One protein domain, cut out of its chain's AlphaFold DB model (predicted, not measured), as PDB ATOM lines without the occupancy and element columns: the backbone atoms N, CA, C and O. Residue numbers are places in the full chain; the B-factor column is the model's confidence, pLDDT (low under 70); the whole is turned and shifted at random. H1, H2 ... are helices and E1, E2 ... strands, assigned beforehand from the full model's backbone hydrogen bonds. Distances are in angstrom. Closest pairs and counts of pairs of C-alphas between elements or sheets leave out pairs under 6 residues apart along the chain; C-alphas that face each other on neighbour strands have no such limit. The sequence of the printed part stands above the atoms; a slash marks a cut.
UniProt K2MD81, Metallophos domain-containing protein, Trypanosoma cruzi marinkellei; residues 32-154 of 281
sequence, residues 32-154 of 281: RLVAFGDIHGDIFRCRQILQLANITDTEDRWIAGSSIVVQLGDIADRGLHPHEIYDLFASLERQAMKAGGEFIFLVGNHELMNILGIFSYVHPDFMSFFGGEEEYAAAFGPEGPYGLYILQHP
ATOM      1  N   ARG A  32      66.456 107.347 130.149       91.88
ATOM      2  CA  ARG A  32      67.553 106.399 129.986       91.88
ATOM      3  C   ARG A  32      68.727 106.797 130.888       91.88
ATOM      4  O   ARG A  32      69.193 107.930 130.821       91.88
ATOM      5  N   LEU A  33      69.224 105.849 131.679       93.88
ATOM      6  CA  LEU A  33      70.413 105.994 132.523       93.88
ATOM      7  C   LEU A  33      71.555 105.152 131.948       93.88
ATOM      8  O   LEU A  33      71.399 103.948 131.744       93.88
ATOM      9  N   VAL A  34      72.695 105.778 131.664       95.31
ATOM     10  CA  VAL A  34      73.891 105.122 131.120       95.31
ATOM     11  C   VAL A  34      75.073 105.427 132.024       95.31
ATOM     12  O   VAL A  34      75.272 106.575 132.399       95.31
ATOM     13  N   ALA A  35      75.881 104.420 132.347       94.56
ATOM     14  CA  ALA A  35      77.133 104.616 133.065       94.56
ATOM     15  C   ALA A  35      78.289 103.911 132.355       94.56
ATOM     16  O   ALA A  35      78.098 102.833 131.788       94.56
ATOM     17  N   PHE A  36      79.477 104.512 132.390       92.50
ATOM     18  CA  PHE A  36      80.695 103.927 131.833       92.50
ATOM     19  C   PHE A  36      81.922 104.284 132.679       92.50
ATOM     20  O   PHE A  36      81.972 105.334 133.319       92.50
ATOM     21  N   GLY A  37      82.874 103.354 132.734       90.00
ATOM     22  CA  GLY A  37      84.046 103.431 133.605       90.00
ATOM     23  C   GLY A  37      85.246 104.146 132.990       90.00
ATOM     24  O   GLY A  37      85.110 105.015 132.126       90.00
ATOM     25  N   ASP A  38      86.410 103.735 133.473       91.12
ATOM     26  CA  ASP A  38      87.731 104.299 133.220       91.12
ATOM     27  C   ASP A  38      88.058 104.424 131.719       91.12
ATOM     28  O   ASP A  38      87.833 103.496 130.933       91.12
ATOM     29  N   ILE A  39      88.646 105.562 131.330       92.75
ATOM     30  CA  ILE A  39      89.065 105.852 129.943       92.75
ATOM     31  C   ILE A  39      90.580 106.034 129.834       92.75
ATOM     32  O   ILE A  39      91.160 105.642 128.820       92.75
ATOM     33  N   HIS A  40      91.220 106.611 130.859       94.75
ATOM     34  CA  HIS A  40      92.674 106.791 130.939       94.75
ATOM     35  C   HIS A  40      93.317 107.333 129.656       94.75
ATOM     36  O   HIS A  40      94.154 106.682 129.029       94.75
ATOM     37  N   GLY A  41      92.902 108.526 129.235       94.81
ATOM     38  CA  GLY A  41      93.536 109.252 128.137       94.81
ATOM     39  C   GLY A  41      93.344 108.659 126.733       94.81
ATOM     40  O   GLY A  41      93.989 109.145 125.804       94.81
ATOM     41  N   ASP A  42      92.497 107.637 126.546       94.88
ATOM     42  CA  ASP A  42      92.161 107.079 125.225       94.88
ATOM     43  C   ASP A  42      90.910 107.758 124.636       94.88
ATOM     44  O   ASP A  42      89.780 107.267 124.730       94.88
ATOM     45  N   ILE A  43      91.116 108.920 124.008       96.06
ATOM     46  CA  ILE A  43      90.038 109.705 123.386       96.06
ATOM     47  C   ILE A  43      89.321 108.939 122.259       96.06
ATOM     48  O   ILE A  43      88.117 109.110 122.059       96.06
ATOM     49  N   PHE A  44      90.020 108.057 121.539       95.62
ATOM     50  CA  PHE A  44      89.424 107.286 120.448       95.62
ATOM     51  C   PHE A  44      88.404 106.285 120.982       95.62
ATOM     52  O   PHE A  44      87.273 106.231 120.489       95.62
ATOM     53  N   ARG A  45      88.763 105.530 122.026       91.19
ATOM     54  CA  ARG A  45      87.821 104.627 122.698       91.19
ATOM     55  C   ARG A  45      86.710 105.383 123.404       91.19
ATOM     56  O   ARG A  45      85.574 104.922 123.370       91.19
ATOM     57  N   CYS A  46      87.011 106.543 123.989       95.38
ATOM     58  CA  CYS A  46      86.000 107.410 124.586       95.38
ATOM     59  C   CYS A  46      84.891 107.738 123.577       95.38
ATOM     60  O   CYS A  46      83.726 107.415 123.809       95.38
ATOM     61  N   ARG A  47      85.261 108.268 122.402       97.69
ATOM     62  CA  ARG A  47      84.312 108.572 121.320       97.69
ATOM     63  C   ARG A  47      83.556 107.335 120.843       97.69
ATOM     64  O   ARG A  47      82.345 107.403 120.658       97.69
ATOM     65  N   GLN A  48      84.232 106.194 120.699       95.06
ATOM     66  CA  GLN A  48      83.569 104.940 120.324       95.06
ATOM     67  C   GLN A  48      82.513 104.511 121.348       95.06
ATOM     68  O   GLN A  48      81.410 104.148 120.951       95.06
ATOM     69  N   ILE A  49      82.813 104.570 122.650       94.12
ATOM     70  CA  ILE A  49      81.857 104.236 123.716       94.12
ATOM     71  C   ILE A  49      80.651 105.176 123.657       94.12
ATOM     72  O   ILE A  49      79.513 104.707 123.660       94.12
ATOM     73  N   LEU A  50      80.890 106.487 123.555       95.88
ATOM     74  CA  LEU A  50      79.830 107.492 123.491       95.88
ATOM     75  C   LEU A  50      78.924 107.292 122.266       95.88
ATOM     76  O   LEU A  50      77.701 107.328 122.398       95.88
ATOM     77  N   GLN A  51      79.501 107.007 121.099       95.75
ATOM     78  CA  GLN A  51      78.756 106.765 119.861       95.75
ATOM     79  C   GLN A  51      77.992 105.436 119.893       95.75
ATOM     80  O   GLN A  51      76.805 105.403 119.579       95.75
ATOM     81  N   LEU A  52      78.622 104.340 120.335       93.62
ATOM     82  CA  LEU A  52      77.963 103.032 120.472       93.62
ATOM     83  C   LEU A  52      76.801 103.074 121.469       93.62
ATOM     84  O   LEU A  52      75.797 102.385 121.296       93.62
ATOM     85  N   ALA A  53      76.923 103.902 122.506       92.12
ATOM     86  CA  ALA A  53      75.863 104.140 123.466       92.12
ATOM     87  C   ALA A  53      74.829 105.175 122.984       92.12
ATOM     88  O   ALA A  53      73.923 105.491 123.751       92.12
ATOM     89  N   ASN A  54      74.889 105.694 121.753       95.00
ATOM     90  CA  ASN A  54      74.008 106.765 121.263       95.00
ATOM     91  C   ASN A  54      73.961 107.978 122.217       95.00
ATOM     92  O   ASN A  54      72.889 108.517 122.496       95.00
ATOM     93  N   ILE A  55      75.110 108.352 122.785       96.25
ATOM     94  CA  ILE A  55      75.272 109.556 123.610       96.25
ATOM     95  C   ILE A  55      75.659 110.732 122.716       96.25
ATOM     96  O   ILE A  55      75.072 111.810 122.831       96.25
ATOM     97  N   THR A  56      76.604 110.503 121.800       98.38
ATOM     98  CA  THR A  56      77.064 111.501 120.833       98.38
ATOM     99  C   THR A  56      76.926 111.030 119.392       98.38
ATOM    100  O   THR A  56      76.902 109.829 119.119       98.38
ATOM    101  N   ASP A  57      76.858 111.982 118.465       97.94
ATOM    102  CA  ASP A  57      77.086 111.718 117.046       97.94
ATOM    103  C   ASP A  57      78.591 111.713 116.694       97.94
ATOM    104  O   ASP A  57      79.468 111.709 117.566       97.94
ATOM    105  N   THR A  58      78.904 111.673 115.395       97.31
ATOM    106  CA  THR A  58      80.283 111.650 114.879       97.31
ATOM    107  C   THR A  58      81.031 112.974 115.021       97.31
ATOM    108  O   THR A  58      82.229 113.015 114.760       97.31
ATOM    109  N   GLU A  59      80.346 114.048 115.408       97.94
ATOM    110  CA  GLU A  59      80.911 115.384 115.618       97.94
ATOM    111  C   GLU A  59      80.887 115.770 117.106       97.94
ATOM    112  O   GLU A  59      80.904 116.952 117.447       97.94
ATOM    113  N   ASP A  60      80.835 114.772 117.996       98.25
ATOM    114  CA  ASP A  60      80.818 114.942 119.451       98.25
ATOM    115  C   ASP A  60      79.624 115.781 119.962       98.25
ATOM    116  O   ASP A  60      79.679 116.396 121.036       98.25
ATOM    117  N   ARG A  61      78.506 115.807 119.216       98.62
ATOM    118  CA  ARG A  61      77.275 116.472 119.662       98.62
ATOM    119  C   ARG A  61      76.384 115.533 120.450       98.62
ATOM    120  O   ARG A  61      76.169 114.398 120.039       98.62
ATOM    121  N   TRP A  62      75.803 116.027 121.539       98.56
ATOM    122  CA  TRP A  62      74.842 115.288 122.354       98.56
ATOM    123  C   TRP A  62      73.578 114.941 121.561       98.56
ATOM    124  O   TRP A  62      72.853 115.828 121.107       98.56
ATOM    125  N   ILE A  63      73.274 113.646 121.475       97.88
ATOM    126  CA  ILE A  63      72.054 113.110 120.847       97.88
ATOM    127  C   ILE A  63      71.223 112.253 121.809       97.88
ATOM    128  O   ILE A  63      70.210 111.679 121.419       97.88
ATOM    129  N   ALA A  64      71.615 112.185 123.084       93.69
ATOM    130  CA  ALA A  64      70.981 111.320 124.077       93.69
ATOM    131  C   ALA A  64      69.667 111.889 124.662       93.69
ATOM    132  O   ALA A  64      69.114 111.316 125.601       93.69
ATOM    133  N   GLY A  65      69.147 113.009 124.145       94.75
ATOM    134  CA  GLY A  65      67.905 113.630 124.624       94.75
ATOM    135  C   GLY A  65      67.941 113.912 126.129       94.75
ATOM    136  O   GLY A  65      68.908 114.490 126.623       94.75
ATOM    137  N   SER A  66      66.922 113.450 126.858       95.38
ATOM    138  CA  SER A  66      66.805 113.597 128.315       95.38
ATOM    139  C   SER A  66      67.516 112.502 129.126       95.38
ATOM    140  O   SER A  66      67.150 112.258 130.278       95.38
ATOM    141  N   SER A  67      68.461 111.772 128.523       95.44
ATOM    142  CA  SER A  67      69.204 110.718 129.224       95.44
ATOM    143  C   SER A  67      70.084 111.295 130.333       95.44
ATOM    144  O   SER A  67      70.564 112.424 130.236       95.44
ATOM    145  N   ILE A  68      70.344 110.477 131.351       97.38
ATOM    146  CA  ILE A  68      71.365 110.712 132.371       97.38
ATOM    147  C   ILE A  68      72.561 109.823 132.027       97.38
ATOM    148  O   ILE A  68      72.420 108.608 131.885       97.38
ATOM    149  N   VAL A  69      73.736 110.421 131.881       97.62
ATOM    150  CA  VAL A  69      74.992 109.737 131.571       97.62
ATOM    151  C   VAL A  69      75.967 109.977 132.714       97.62
ATOM    152  O   VAL A  69      76.196 111.123 133.082       97.62
ATOM    153  N   VAL A  70      76.552 108.915 133.266       98.12
ATOM    154  CA  VAL A  70      77.510 108.990 134.375       98.12
ATOM    155  C   VAL A  70      78.841 108.366 133.965       98.12
ATOM    156  O   VAL A  70      78.919 107.162 133.716       98.12
ATOM    157  N   GLN A  71      79.898 109.169 133.915       97.31
ATOM    158  CA  GLN A  71      81.263 108.680 133.784       97.31
ATOM    159  C   GLN A  71      81.878 108.508 135.178       97.31
ATOM    160  O   GLN A  71      81.823 109.417 136.003       97.31
ATOM    161  N   LEU A  72      82.425 107.324 135.457       96.38
ATOM    162  CA  LEU A  72      82.795 106.893 136.812       96.38
ATOM    163  C   LEU A  72      84.226 107.275 137.238       96.38
ATOM    164  O   LEU A  72      84.803 106.582 138.065       96.38
ATOM    165  N   GLY A  73      84.808 108.348 136.709       95.06
ATOM    166  CA  GLY A  73      86.173 108.789 137.015       95.06
ATOM    167  C   GLY A  73      87.267 108.069 136.234       95.06
ATOM    168  O   GLY A  73      86.991 107.218 135.388       95.06
ATOM    169  N   ASP A  74      88.516 108.422 136.518       95.88
ATOM    170  CA  ASP A  74      89.723 107.871 135.905       95.88
ATOM    171  C   ASP A  74      89.838 108.188 134.397       95.88
ATOM    172  O   ASP A  74      89.902 107.325 133.508       95.88
ATOM    173  N   ILE A  75      89.877 109.492 134.110       94.56
ATOM    174  CA  ILE A  75      90.092 110.050 132.768       94.56
ATOM    175  C   ILE A  75      91.562 110.352 132.518       94.56
ATOM    176  O   ILE A  75      92.052 110.119 131.410       94.56
ATOM    177  N   ALA A  76      92.265 110.858 133.533       90.38
ATOM    178  CA  ALA A  76      93.694 111.128 133.446       90.38
ATOM    179  C   ALA A  76      94.545 109.842 133.466       90.38
ATOM    180  O   ALA A  76      94.054 108.739 133.723       90.38
ATOM    181  N   ASP A  77      95.847 110.021 133.227       93.00
ATOM    182  CA  ASP A  77      96.893 108.993 133.253       93.00
ATOM    183  C   ASP A  77      96.822 107.908 132.168       93.00
ATOM    184  O   ASP A  77      95.804 107.699 131.515       93.00
ATOM    185  N   ARG A  78      97.944 107.192 132.002       92.62
ATOM    186  CA  ARG A  78      98.223 106.074 131.075       92.62
ATOM    187  C   ARG A  78      98.120 106.391 129.582       92.62
ATOM    188  O   ARG A  78      98.993 105.960 128.839       92.62
ATOM    189  N   GLY A  79      97.084 107.089 129.133       93.00
ATOM    190  CA  GLY A  79      96.896 107.481 127.739       93.00
ATOM    191  C   GLY A  79      97.499 108.842 127.404       93.00
ATOM    192  O   GLY A  79      98.107 109.509 128.241       93.00
ATOM    193  N   LEU A  80      97.320 109.243 126.145       95.88
ATOM    194  CA  LEU A  80      97.983 110.410 125.556       95.88
ATOM    195  C   LEU A  80      97.090 111.655 125.450       95.88
ATOM    196  O   LEU A  80      97.593 112.736 125.165       95.88
ATOM    197  N   HIS A  81      95.778 111.523 125.668       96.00
ATOM    198  CA  HIS A  81      94.809 112.583 125.368       96.00
ATOM    199  C   HIS A  81      93.831 112.905 126.516       96.00
ATOM    200  O   HIS A  81      92.649 113.120 126.254       96.00
ATOM    201  N   PRO A  82      94.248 112.945 127.800       96.12
ATOM    202  CA  PRO A  82      93.302 113.208 128.887       96.12
ATOM    203  C   PRO A  82      92.673 114.606 128.799       96.12
ATOM    204  O   PRO A  82      91.479 114.753 129.033       96.12
ATOM    205  N   HIS A  83      93.447 115.619 128.399       96.38
ATOM    206  CA  HIS A  83      92.986 117.001 128.246       96.38
ATOM    207  C   HIS A  83      91.847 117.140 127.215       96.38
ATOM    208  O   HIS A  83      90.838 117.777 127.502       96.38
ATOM    209  N   GLU A  84      91.946 116.449 126.072       97.88
ATOM    210  CA  GLU A  84      90.878 116.416 125.062       97.88
ATOM    211  C   GLU A  84      89.585 115.781 125.596       97.88
ATOM    212  O   GLU A  84      88.489 116.195 125.219       97.88
ATOM    213  N   ILE A  85      89.693 114.785 126.482       98.31
ATOM    214  CA  ILE A  85      88.522 114.145 127.093       98.31
ATOM    215  C   ILE A  85      87.852 115.098 128.089       98.31
ATOM    216  O   ILE A  85      86.627 115.201 128.087       98.31
ATOM    217  N   TYR A  86      88.627 115.834 128.892       98.44
ATOM    218  CA  TYR A  86      88.080 116.868 129.778       98.44
ATOM    219  C   TYR A  86      87.335 117.957 128.997       98.44
ATOM    220  O   TYR A  86      86.212 118.316 129.356       98.44
ATOM    221  N   ASP A  87      87.911 118.429 127.890       98.56
ATOM    222  CA  ASP A  87      87.274 119.433 127.033       98.56
ATOM    223  C   ASP A  87      85.978 118.899 126.394       98.56
ATOM    224  O   ASP A  87      84.956 119.599 126.349       98.56
ATOM    225  N   LEU A  88      85.995 117.636 125.950       98.69
ATOM    226  CA  LEU A  88      84.817 116.935 125.445       98.69
ATOM    227  C   LEU A  88      83.726 116.833 126.519       98.69
ATOM    228  O   LEU A  88      82.580 117.189 126.253       98.69
ATOM    229  N   PHE A  89      84.055 116.396 127.732       98.50
ATOM    230  CA  PHE A  89      83.073 116.199 128.802       98.50
ATOM    231  C   PHE A  89      82.458 117.514 129.267       98.50
ATOM    232  O   PHE A  89      81.232 117.623 129.318       98.50
ATOM    233  N   ALA A  90      83.270 118.558 129.451       98.50
ATOM    234  CA  ALA A  90      82.769 119.897 129.738       98.50
ATOM    235  C   ALA A  90      81.819 120.397 128.632       98.50
ATOM    236  O   ALA A  90      80.841 121.103 128.899       98.50
ATOM    237  N   SER A  91      82.087 120.049 127.366       98.69
ATOM    238  CA  SER A  91      81.170 120.325 126.255       98.69
ATOM    239  C   SER A  91      79.868 119.532 126.373       98.69
ATOM    240  O   SER A  91      78.789 120.121 126.261       98.69
ATOM    241  N   LEU A  92      79.947 118.226 126.636       98.75
ATOM    242  CA  LEU A  92      78.785 117.346 126.745       98.75
ATOM    243  C   LEU A  92      77.879 117.700 127.921       98.75
ATOM    244  O   LEU A  92      76.668 117.687 127.742       98.75
ATOM    245  N   GLU A  93      78.418 118.119 129.062       98.62
ATOM    246  CA  GLU A  93      77.631 118.639 130.192       98.62
ATOM    247  C   GLU A  93      76.722 119.795 129.777       98.62
ATOM    248  O   GLU A  93      75.514 119.788 130.035       98.62
ATOM    249  N   ARG A  94      77.285 120.777 129.060       98.62
ATOM    250  CA  ARG A  94      76.523 121.933 128.571       98.62
ATOM    251  C   ARG A  94      75.480 121.527 127.537       98.62
ATOM    252  O   ARG A  94      74.392 122.104 127.509       98.62
ATOM    253  N   GLN A  95      75.815 120.594 126.651       98.75
ATOM    254  CA  GLN A  95      74.901 120.132 125.609       98.75
ATOM    255  C   GLN A  95      73.754 119.292 126.188       98.75
ATOM    256  O   GLN A  95      72.597 119.539 125.848       98.75
ATOM    257  N   ALA A  96      74.055 118.375 127.110       98.44
ATOM    258  CA  ALA A  96      73.080 117.548 127.811       98.44
ATOM    259  C   ALA A  96      72.064 118.414 128.556       98.44
ATOM    260  O   ALA A  96      70.863 118.271 128.335       98.44
ATOM    261  N   MET A  97      72.540 119.394 129.334       97.88
ATOM    262  CA  MET A  97      71.674 120.327 130.059       97.88
ATOM    263  C   MET A  97      70.710 121.067 129.118       97.88
ATOM    264  O   MET A  97      69.520 121.171 129.408       97.88
ATOM    265  N   LYS A  98      71.194 121.542 127.960       98.19
ATOM    266  CA  LYS A  98      70.352 122.210 126.950       98.19
ATOM    267  C   LYS A  98      69.300 121.283 126.335       98.19
ATOM    268  O   LYS A  98      68.234 121.756 125.957       98.19
ATOM    269  N   ALA A  99      69.596 119.990 126.232       96.94
ATOM    270  CA  ALA A  99      68.691 118.971 125.709       96.94
ATOM    271  C   ALA A  99      67.743 118.379 126.775       96.94
ATOM    272  O   ALA A  99      66.951 117.491 126.461       96.94
ATOM    273  N   GLY A 100      67.811 118.853 128.027       96.31
ATOM    274  CA  GLY A 100      67.034 118.317 129.150       96.31
ATOM    275  C   GLY A 100      67.563 116.988 129.704       96.31
ATOM    276  O   GLY A 100      66.845 116.310 130.440       96.31
ATOM    277  N   GLY A 101      68.783 116.607 129.326       96.81
ATOM    278  CA  GLY A 101      69.529 115.485 129.882       96.81
ATOM    279  C   GLY A 101      70.566 115.935 130.908       96.81
ATOM    280  O   GLY A 101      70.629 117.100 131.301       96.81
ATOM    281  N   GLU A 102      71.398 114.993 131.331       98.12
ATOM    282  CA  GLU A 102      72.456 115.222 132.310       98.12
ATOM    283  C   GLU A 102      73.683 114.388 131.932       98.12
ATOM    284  O   GLU A 102      73.565 113.193 131.670       98.12
ATOM    285  N   PHE A 103      74.861 115.006 131.901       98.44
ATOM    286  CA  PHE A 103      76.137 114.297 131.860       98.44
ATOM    287  C   PHE A 103      76.851 114.582 133.178       98.44
ATOM    288  O   PHE A 103      76.942 115.739 133.583       98.44
ATOM    289  N   ILE A 104      77.293 113.538 133.868       98.50
ATOM    290  CA  ILE A 104      77.921 113.619 135.183       98.50
ATOM    291  C   ILE A 104      79.277 112.942 135.094       98.50
ATOM    292  O   ILE A 104      79.360 111.735 134.882       98.50
ATOM    293  N   PHE A 105      80.333 113.713 135.299       97.94
ATOM    294  CA  PHE A 105      81.673 113.200 135.530       97.94
ATOM    295  C   PHE A 105      81.904 113.024 137.040       97.94
ATOM    296  O   PHE A 105      81.600 113.931 137.816       97.94
ATOM    297  N   LEU A 106      82.388 111.854 137.469       98.06
ATOM    298  CA  LEU A 106      82.798 111.609 138.855       98.06
ATOM    299  C   LEU A 106      84.308 111.744 139.011       98.06
ATOM    300  O   LEU A 106      85.066 111.362 138.130       98.06
ATOM    301  N   VAL A 107      84.752 112.213 140.173       97.00
ATOM    302  CA  VAL A 107      86.176 112.237 140.518       97.00
ATOM    303  C   VAL A 107      86.644 110.813 140.823       97.00
ATOM    304  O   VAL A 107      86.132 110.181 141.749       97.00
ATOM    305  N   GLY A 108      87.612 110.312 140.053       95.44
ATOM    306  CA  GLY A 108      88.325 109.067 140.318       95.44
ATOM    307  C   GLY A 108      89.575 109.279 141.162       95.44
ATOM    308  O   GLY A 108      89.895 110.391 141.605       95.44
ATOM    309  N   ASN A 109      90.318 108.203 141.412       93.94
ATOM    310  CA  ASN A 109      91.571 108.361 142.135       93.94
ATOM    311  C   ASN A 109      92.688 108.944 141.277       93.94
ATOM    312  O   ASN A 109      93.579 109.588 141.827       93.94
ATOM    313  N   HIS A 110      92.667 108.724 139.963       95.19
ATOM    314  CA  HIS A 110      93.645 109.325 139.062       95.19
ATOM    315  C   HIS A 110      93.480 110.844 138.988       95.19
ATOM    316  O   HIS A 110      94.473 111.570 139.021       95.19
ATOM    317  N   GLU A 111      92.251 111.346 139.045       96.31
ATOM    318  CA  GLU A 111      91.988 112.777 139.198       96.31
ATOM    319  C   GLU A 111      92.582 113.341 140.491       96.31
ATOM    320  O   GLU A 111      93.295 114.346 140.462       96.31
ATOM    321  N   LEU A 112      92.335 112.674 141.626       93.56
ATOM    322  CA  LEU A 112      92.874 113.120 142.908       93.56
ATOM    323  C   LEU A 112      94.410 113.090 142.914       93.56
ATOM    324  O   LEU A 112      95.031 114.040 143.382       93.56
ATOM    325  N   MET A 113      95.030 112.035 142.376       93.19
ATOM    326  CA  MET A 113      96.490 111.941 142.263       93.19
ATOM    327  C   MET A 113      97.070 113.100 141.449       93.19
ATOM    328  O   MET A 113      98.008 113.748 141.911       93.19
ATOM    329  N   ASN A 114      96.482 113.408 140.293       94.94
ATOM    330  CA  ASN A 114      96.958 114.481 139.425       94.94
ATOM    331  C   ASN A 114      96.825 115.863 140.074       94.94
ATOM    332  O   ASN A 114      97.787 116.630 140.069       94.94
ATOM    333  N   ILE A 115      95.700 116.156 140.737       92.75
ATOM    334  CA  ILE A 115      95.552 117.419 141.479       92.75
ATOM    335  C   ILE A 115      96.606 117.538 142.594       92.75
ATOM    336  O   ILE A 115      97.074 118.634 142.904       92.75
ATOM    337  N   LEU A 116      96.996 116.423 143.214       89.69
ATOM    338  CA  LEU A 116      97.977 116.403 144.303       89.69
ATOM    339  C   LEU A 116      99.438 116.364 143.836       89.69
ATOM    340  O   LEU A 116     100.329 116.336 144.684       89.69
ATOM    341  N   GLY A 117      99.702 116.376 142.529       91.62
ATOM    342  CA  GLY A 117     101.063 116.304 141.992       91.62
ATOM    343  C   GLY A 117     101.664 114.895 141.989       91.62
ATOM    344  O   GLY A 117     102.879 114.731 141.928       91.62
ATOM    345  N   ILE A 118     100.835 113.856 142.097       92.19
ATOM    346  CA  ILE A 118     101.265 112.455 142.086       92.19
ATOM    347  C   ILE A 118     101.154 111.923 140.653       92.19
ATOM    348  O   ILE A 118     100.162 111.309 140.274       92.19
ATOM    349  N   PHE A 119     102.199 112.131 139.851       94.81
ATOM    350  CA  PHE A 119     102.180 111.855 138.406       94.81
ATOM    351  C   PHE A 119     102.700 110.472 137.997       94.81
ATOM    352  O   PHE A 119     103.022 110.238 136.835       94.81
ATOM    353  N   SER A 120     102.789 109.519 138.930       93.44
ATOM    354  CA  SER A 120     103.422 108.210 138.687       93.44
ATOM    355  C   SER A 120     102.774 107.375 137.570       93.44
ATOM    356  O   SER A 120     103.380 106.403 137.121       93.44
ATOM    357  N   TYR A 121     101.555 107.718 137.146       94.25
ATOM    358  CA  TYR A 121     100.839 107.044 136.063       94.25
ATOM    359  C   TYR A 121     100.675 107.897 134.799       94.25
ATOM    360  O   TYR A 121     100.131 107.391 133.812       94.25
ATOM    361  N   VAL A 122     101.148 109.147 134.789       96.44
ATOM    362  CA  VAL A 122     101.113 109.992 133.591       96.44
ATOM    363  C   VAL A 122     102.014 109.362 132.531       96.44
ATOM    364  O   VAL A 122     103.150 108.973 132.812       96.44
ATOM    365  N   HIS A 123     101.509 109.226 131.303       96.38
ATOM    366  CA  HIS A 123     102.301 108.651 130.219       96.38
ATOM    367  C   HIS A 123     103.512 109.553 129.927       96.38
ATOM    368  O   HIS A 123     103.319 110.748 129.701       96.38
ATOM    369  N   PRO A 124     104.751 109.028 129.879       96.00
ATOM    370  CA  PRO A 124     105.953 109.858 129.758       96.00
ATOM    371  C   PRO A 124     105.978 110.689 128.470       96.00
ATOM    372  O   PRO A 124     106.314 111.870 128.508       96.00
ATOM    373  N   ASP A 125     105.551 110.113 127.342       96.19
ATOM    374  CA  ASP A 125     105.488 110.858 126.077       96.19
ATOM    375  C   ASP A 125     104.452 111.980 126.128       96.19
ATOM    376  O   ASP A 125     104.674 113.045 125.560       96.19
ATOM    377  N   PHE A 126     103.342 111.764 126.840       96.25
ATOM    378  CA  PHE A 126     102.341 112.803 127.025       96.25
ATOM    379  C   PHE A 126     102.860 113.901 127.950       96.25
ATOM    380  O   PHE A 126     102.739 115.064 127.598       96.25
ATOM    381  N   MET A 127     103.503 113.546 129.070       97.12
ATOM    382  CA  MET A 127     104.151 114.507 129.969       97.12
ATOM    383  C   MET A 127     105.130 115.408 129.204       97.12
ATOM    384  O   MET A 127     105.077 116.627 129.316       97.12
ATOM    385  N   SER A 128     105.986 114.803 128.377       96.75
ATOM    386  CA  SER A 128     106.942 115.521 127.531       96.75
ATOM    387  C   SER A 128     106.243 116.415 126.499       96.75
ATOM    388  O   SER A 128     106.558 117.598 126.381       96.75
ATOM    389  N   PHE A 129     105.247 115.879 125.785       95.06
ATOM    390  CA  PHE A 129     104.470 116.625 124.791       95.06
ATOM    391  C   PHE A 129     103.703 117.809 125.395       95.06
ATOM    392  O   PHE A 129     103.588 118.854 124.760       95.06
ATOM    393  N   PHE A 130     103.196 117.658 126.619       95.62
ATOM    394  CA  PHE A 130     102.417 118.675 127.321       95.62
ATOM    395  C   PHE A 130     103.275 119.841 127.853       95.62
ATOM    396  O   PHE A 130     102.731 120.822 128.352       95.62
ATOM    397  N   GLY A 131     104.603 119.764 127.716       96.94
ATOM    398  CA  GLY A 131     105.549 120.815 128.107       96.94
ATOM    399  C   GLY A 131     106.512 120.407 129.218       96.94
ATOM    400  O   GLY A 131     107.519 121.075 129.409       96.94
ATOM    401  N   GLY A 132     106.273 119.267 129.869       97.50
ATOM    402  CA  GLY A 132     107.012 118.820 131.044       97.50
ATOM    403  C   GLY A 132     106.150 118.823 132.304       97.50
ATOM    404  O   GLY A 132     104.964 119.150 132.286       97.50
ATOM    405  N   GLU A 133     106.759 118.412 133.415       97.31
ATOM    406  CA  GLU A 133     106.057 118.253 134.695       97.31
ATOM    407  C   GLU A 133     105.543 119.580 135.263       97.31
ATOM    408  O   GLU A 133     104.467 119.604 135.853       97.31
ATOM    409  N   GLU A 134     106.266 120.683 135.058       97.44
ATOM    410  CA  GLU A 134     105.869 122.007 135.549       97.44
ATOM    411  C   GLU A 134     104.593 122.498 134.851       97.44
ATOM    412  O   GLU A 134     103.614 122.847 135.513       97.44
ATOM    413  N   GLU A 135     104.558 122.445 133.521       97.88
ATOM    414  CA  GLU A 135     103.406 122.809 132.697       97.88
ATOM    415  C   GLU A 135     102.215 121.886 132.961       97.88
ATOM    416  O   GLU A 135     101.071 122.341 133.077       97.88
ATOM    417  N   TYR A 136     102.475 120.586 133.114       97.62
ATOM    418  CA  TYR A 136     101.447 119.616 133.461       97.62
ATOM    419  C   TYR A 136     100.844 119.896 134.844       97.62
ATOM    420  O   TYR A 136      99.621 119.975 134.985       97.62
ATOM    421  N   ALA A 137     101.684 120.130 135.855       96.56
ATOM    422  CA  ALA A 137     101.248 120.478 137.202       96.56
ATOM    423  C   ALA A 137     100.487 121.808 137.241       96.56
ATOM    424  O   ALA A 137      99.496 121.922 137.963       96.56
ATOM    425  N   ALA A 138     100.892 122.795 136.441       97.25
ATOM    426  CA  ALA A 138     100.177 124.060 136.319       97.25
ATOM    427  C   ALA A 138      98.771 123.880 135.719       97.25
ATOM    428  O   ALA A 138      97.851 124.607 136.090       97.25
ATOM    429  N   ALA A 139      98.579 122.906 134.823       97.56
ATOM    430  CA  ALA A 139      97.289 122.652 134.185       97.56
ATOM    431  C   ALA A 139      96.353 121.746 135.008       97.56
ATOM    432  O   ALA A 139      95.149 122.012 135.086       97.56
ATOM    433  N   PHE A 140      96.893 120.682 135.609       96.56
ATOM    434  CA  PHE A 140      96.139 119.646 136.331       96.56
ATOM    435  C   PHE A 140      96.112 119.836 137.852       96.56
ATOM    436  O   PHE A 140      95.267 119.247 138.527       96.56
ATOM    437  N   GLY A 141      96.993 120.677 138.396       93.19
ATOM    438  CA  GLY A 141      96.984 121.068 139.801       93.19
ATOM    439  C   GLY A 141      95.726 121.863 140.187       93.19
ATOM    440  O   GLY A 141      94.959 122.291 139.326       93.19
ATOM    441  N   PRO A 142      95.507 122.123 141.488       90.56
ATOM    442  CA  PRO A 142      94.226 122.606 142.024       90.56
ATOM    443  C   PRO A 142      93.829 124.015 141.561       90.56
ATOM    444  O   PRO A 142      92.674 124.403 141.708       90.56
ATOM    445  N   GLU A 143      94.782 124.781 141.035       91.38
ATOM    446  CA  GLU A 143      94.580 126.139 140.513       91.38
ATOM    447  C   GLU A 143      94.546 126.171 138.976       91.38
ATOM    448  O   GLU A 143      94.190 127.189 138.383       91.38
ATOM    449  N   GLY A 144      94.892 125.055 138.330       95.81
ATOM    450  CA  GLY A 144      94.900 124.911 136.883       95.81
ATOM    451  C   GLY A 144      93.502 124.699 136.299       95.81
ATOM    452  O   GLY A 144      92.582 124.297 137.016       95.81
ATOM    453  N   PRO A 145      93.311 124.930 134.988       96.94
ATOM    454  CA  PRO A 145      92.018 124.763 134.327       96.94
ATOM    455  C   PRO A 145      91.408 123.367 134.520       96.94
ATOM    456  O   PRO A 145      90.222 123.268 134.839       96.94
ATOM    457  N   TYR A 146      92.198 122.294 134.388       97.69
ATOM    458  CA  TYR A 146      91.688 120.929 134.543       97.69
ATOM    459  C   TYR A 146      91.460 120.575 136.012       97.69
ATOM    460  O   TYR A 146      90.438 119.975 136.336       97.69
ATOM    461  N   GLY A 147      92.336 121.010 136.923       95.62
ATOM    462  CA  GLY A 147      92.116 120.806 138.356       95.62
ATOM    463  C   GLY A 147      90.873 121.535 138.869       95.62
ATOM    464  O   GLY A 147      90.064 120.942 139.578       95.62
ATOM    465  N   LEU A 148      90.649 122.784 138.452       95.25
ATOM    466  CA  LEU A 148      89.438 123.539 138.786       95.25
ATOM    467  C   LEU A 148      88.173 122.891 138.222       95.25
ATOM    468  O   LEU A 148      87.142 122.916 138.895       95.25
ATOM    469  N   TYR A 149      88.237 122.320 137.015       96.94
ATOM    470  CA  TYR A 149      87.137 121.530 136.467       96.94
ATOM    471  C   TYR A 149      86.875 120.296 137.340       96.94
ATOM    472  O   TYR A 149      85.761 120.129 137.828       96.94
ATOM    473  N   ILE A 150      87.893 119.486 137.643       95.94
ATOM    474  CA  ILE A 150      87.754 118.283 138.482       95.94
ATOM    475  C   ILE A 150      87.171 118.620 139.867       95.94
ATOM    476  O   ILE A 150      86.259 117.945 140.332       95.94
ATOM    477  N   LEU A 151      87.632 119.693 140.519       93.69
ATOM    478  CA  LEU A 151      87.177 120.088 141.862       93.69
ATOM    479  C   LEU A 151      85.709 120.550 141.926       93.69
ATOM    480  O   LEU A 151      85.148 120.673 143.019       93.69
ATOM    481  N   GLN A 152      85.074 120.810 140.781       94.69
ATOM    482  CA  GLN A 152      83.641 121.111 140.700       94.69
ATOM    483  C   GLN A 152      82.771 119.848 140.647       94.69
ATOM    484  O   GLN A 152      81.557 119.941 140.846       94.69
ATOM    485  N   HIS A 153      83.379 118.682 140.427       97.25
ATOM    486  CA  HIS A 153      82.678 117.422 140.227       97.25
ATOM    487  C   HIS A 153      82.557 116.604 141.518       97.25
ATOM    488  O   HIS A 153      83.394 116.706 142.419       97.25
ATOM    489  N   PRO A 154      81.485 115.806 141.650       97.56
ATOM    490  CA  PRO A 154      81.276 114.981 142.827       97.56
ATOM    491  C   PRO A 154      82.173 113.736 142.824       97.56
ATOM    492  O   PRO A 154      82.533 113.195 141.783       97.56
TER     493      PRO A 154
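This is residues 32 to 154 of the 281 residues of the protein "Metallophos domain-containing protein" of Trypanosoma cruzi marinkellei (UniProt K2MD81). A small slab of three short parallel strands, covered on one face by the long helix H2, makes one end of an elongated domain, and four short helices, H3 to H6, gather at the other end. The strands run toward these four helices, while H1 and H2 run back the other way, H1 only grazing the sheet. The printed part has 123 residues, with six named helices and three named strands in the order E1 H1 E2 H2 E3 H3 H4 H5 H6; the class is mostly helix, and the sheet order is E1 E2 E3. The whole is compact, with a radius of gyration of the C-alphas of 14.2 A and spans of 40 by 25 by 20 A.

E1, residues 33 to 36, is an edge strand, parallel to E2, residues 68 to 71, at 12 degrees; N 34 and O 68 are 2.9 A apart, within hydrogen-bond range. H1, residues 43 to 52, only just is on the sheet and only grazes it with residues 46 to 50. E2 is parallel to E3, residues 102 to 105, at 11 degrees, with N 69 and O 102 2.8 A apart. H2, residues 82 to 98, is over E3 at a height over the sheet of 8.0 A and runs along the strands, at 8 degrees to E3 on the local plane; their closest C-alphas, of Glu 93 and Phe 103, are 4.9 A apart. E1, H1, E2 and E2, H2, E3 are strand-helix-strand units, two parallel neighbour strands with a helix between, each with a right-handed crossover. With H2 on one face, the sheet forms two layers. H1 and H2 touch only at their ends, closest at the C-alphas of Ile 43 and Ile 85, 6.0 A. H3, residues 109 to 115, touches H5, residues 133 to 140, at the C-alphas of Ile 115 and Phe 140, 5.6 A. H5 and H6, residues 145 to 150, touch only at the corner, with the C-alphas of Phe 140 and Gly 147 4.7 A apart. H4, residues 124 to 129, is close to H5 but not clearly touching, at the C-alphas of Met 127 and Glu 133, 6.3 A. Every O i to N i+4 pair is within hydrogen-bond range in H1, H3, H4, H5 and H6; in H2 it is 12 of 13.

E1 begins at C-alpha 33 (70.413, 105.994, 132.523) and is 10.5 A long; E2 is 10.2 A and E3 10.0 A. H1 is 14.1 A long. H2 is 24.7 A long, from C-alpha 82 (93.302, 113.208, 128.887). H3 is 9.9 A, H4 8.5 A and H5 10.1 A; H6, 8.8 A, ends at C-alpha 150 (87.754, 118.283, 138.482).

The C-alphas farthest apart, of Arg 32 and Glu 134, are 41.7 A apart. The printed part has no cut. The link from H1 to E2, residues 53 to 67, is long. The mean pLDDT of the printed part is 95.8, and no printed residue is under 70.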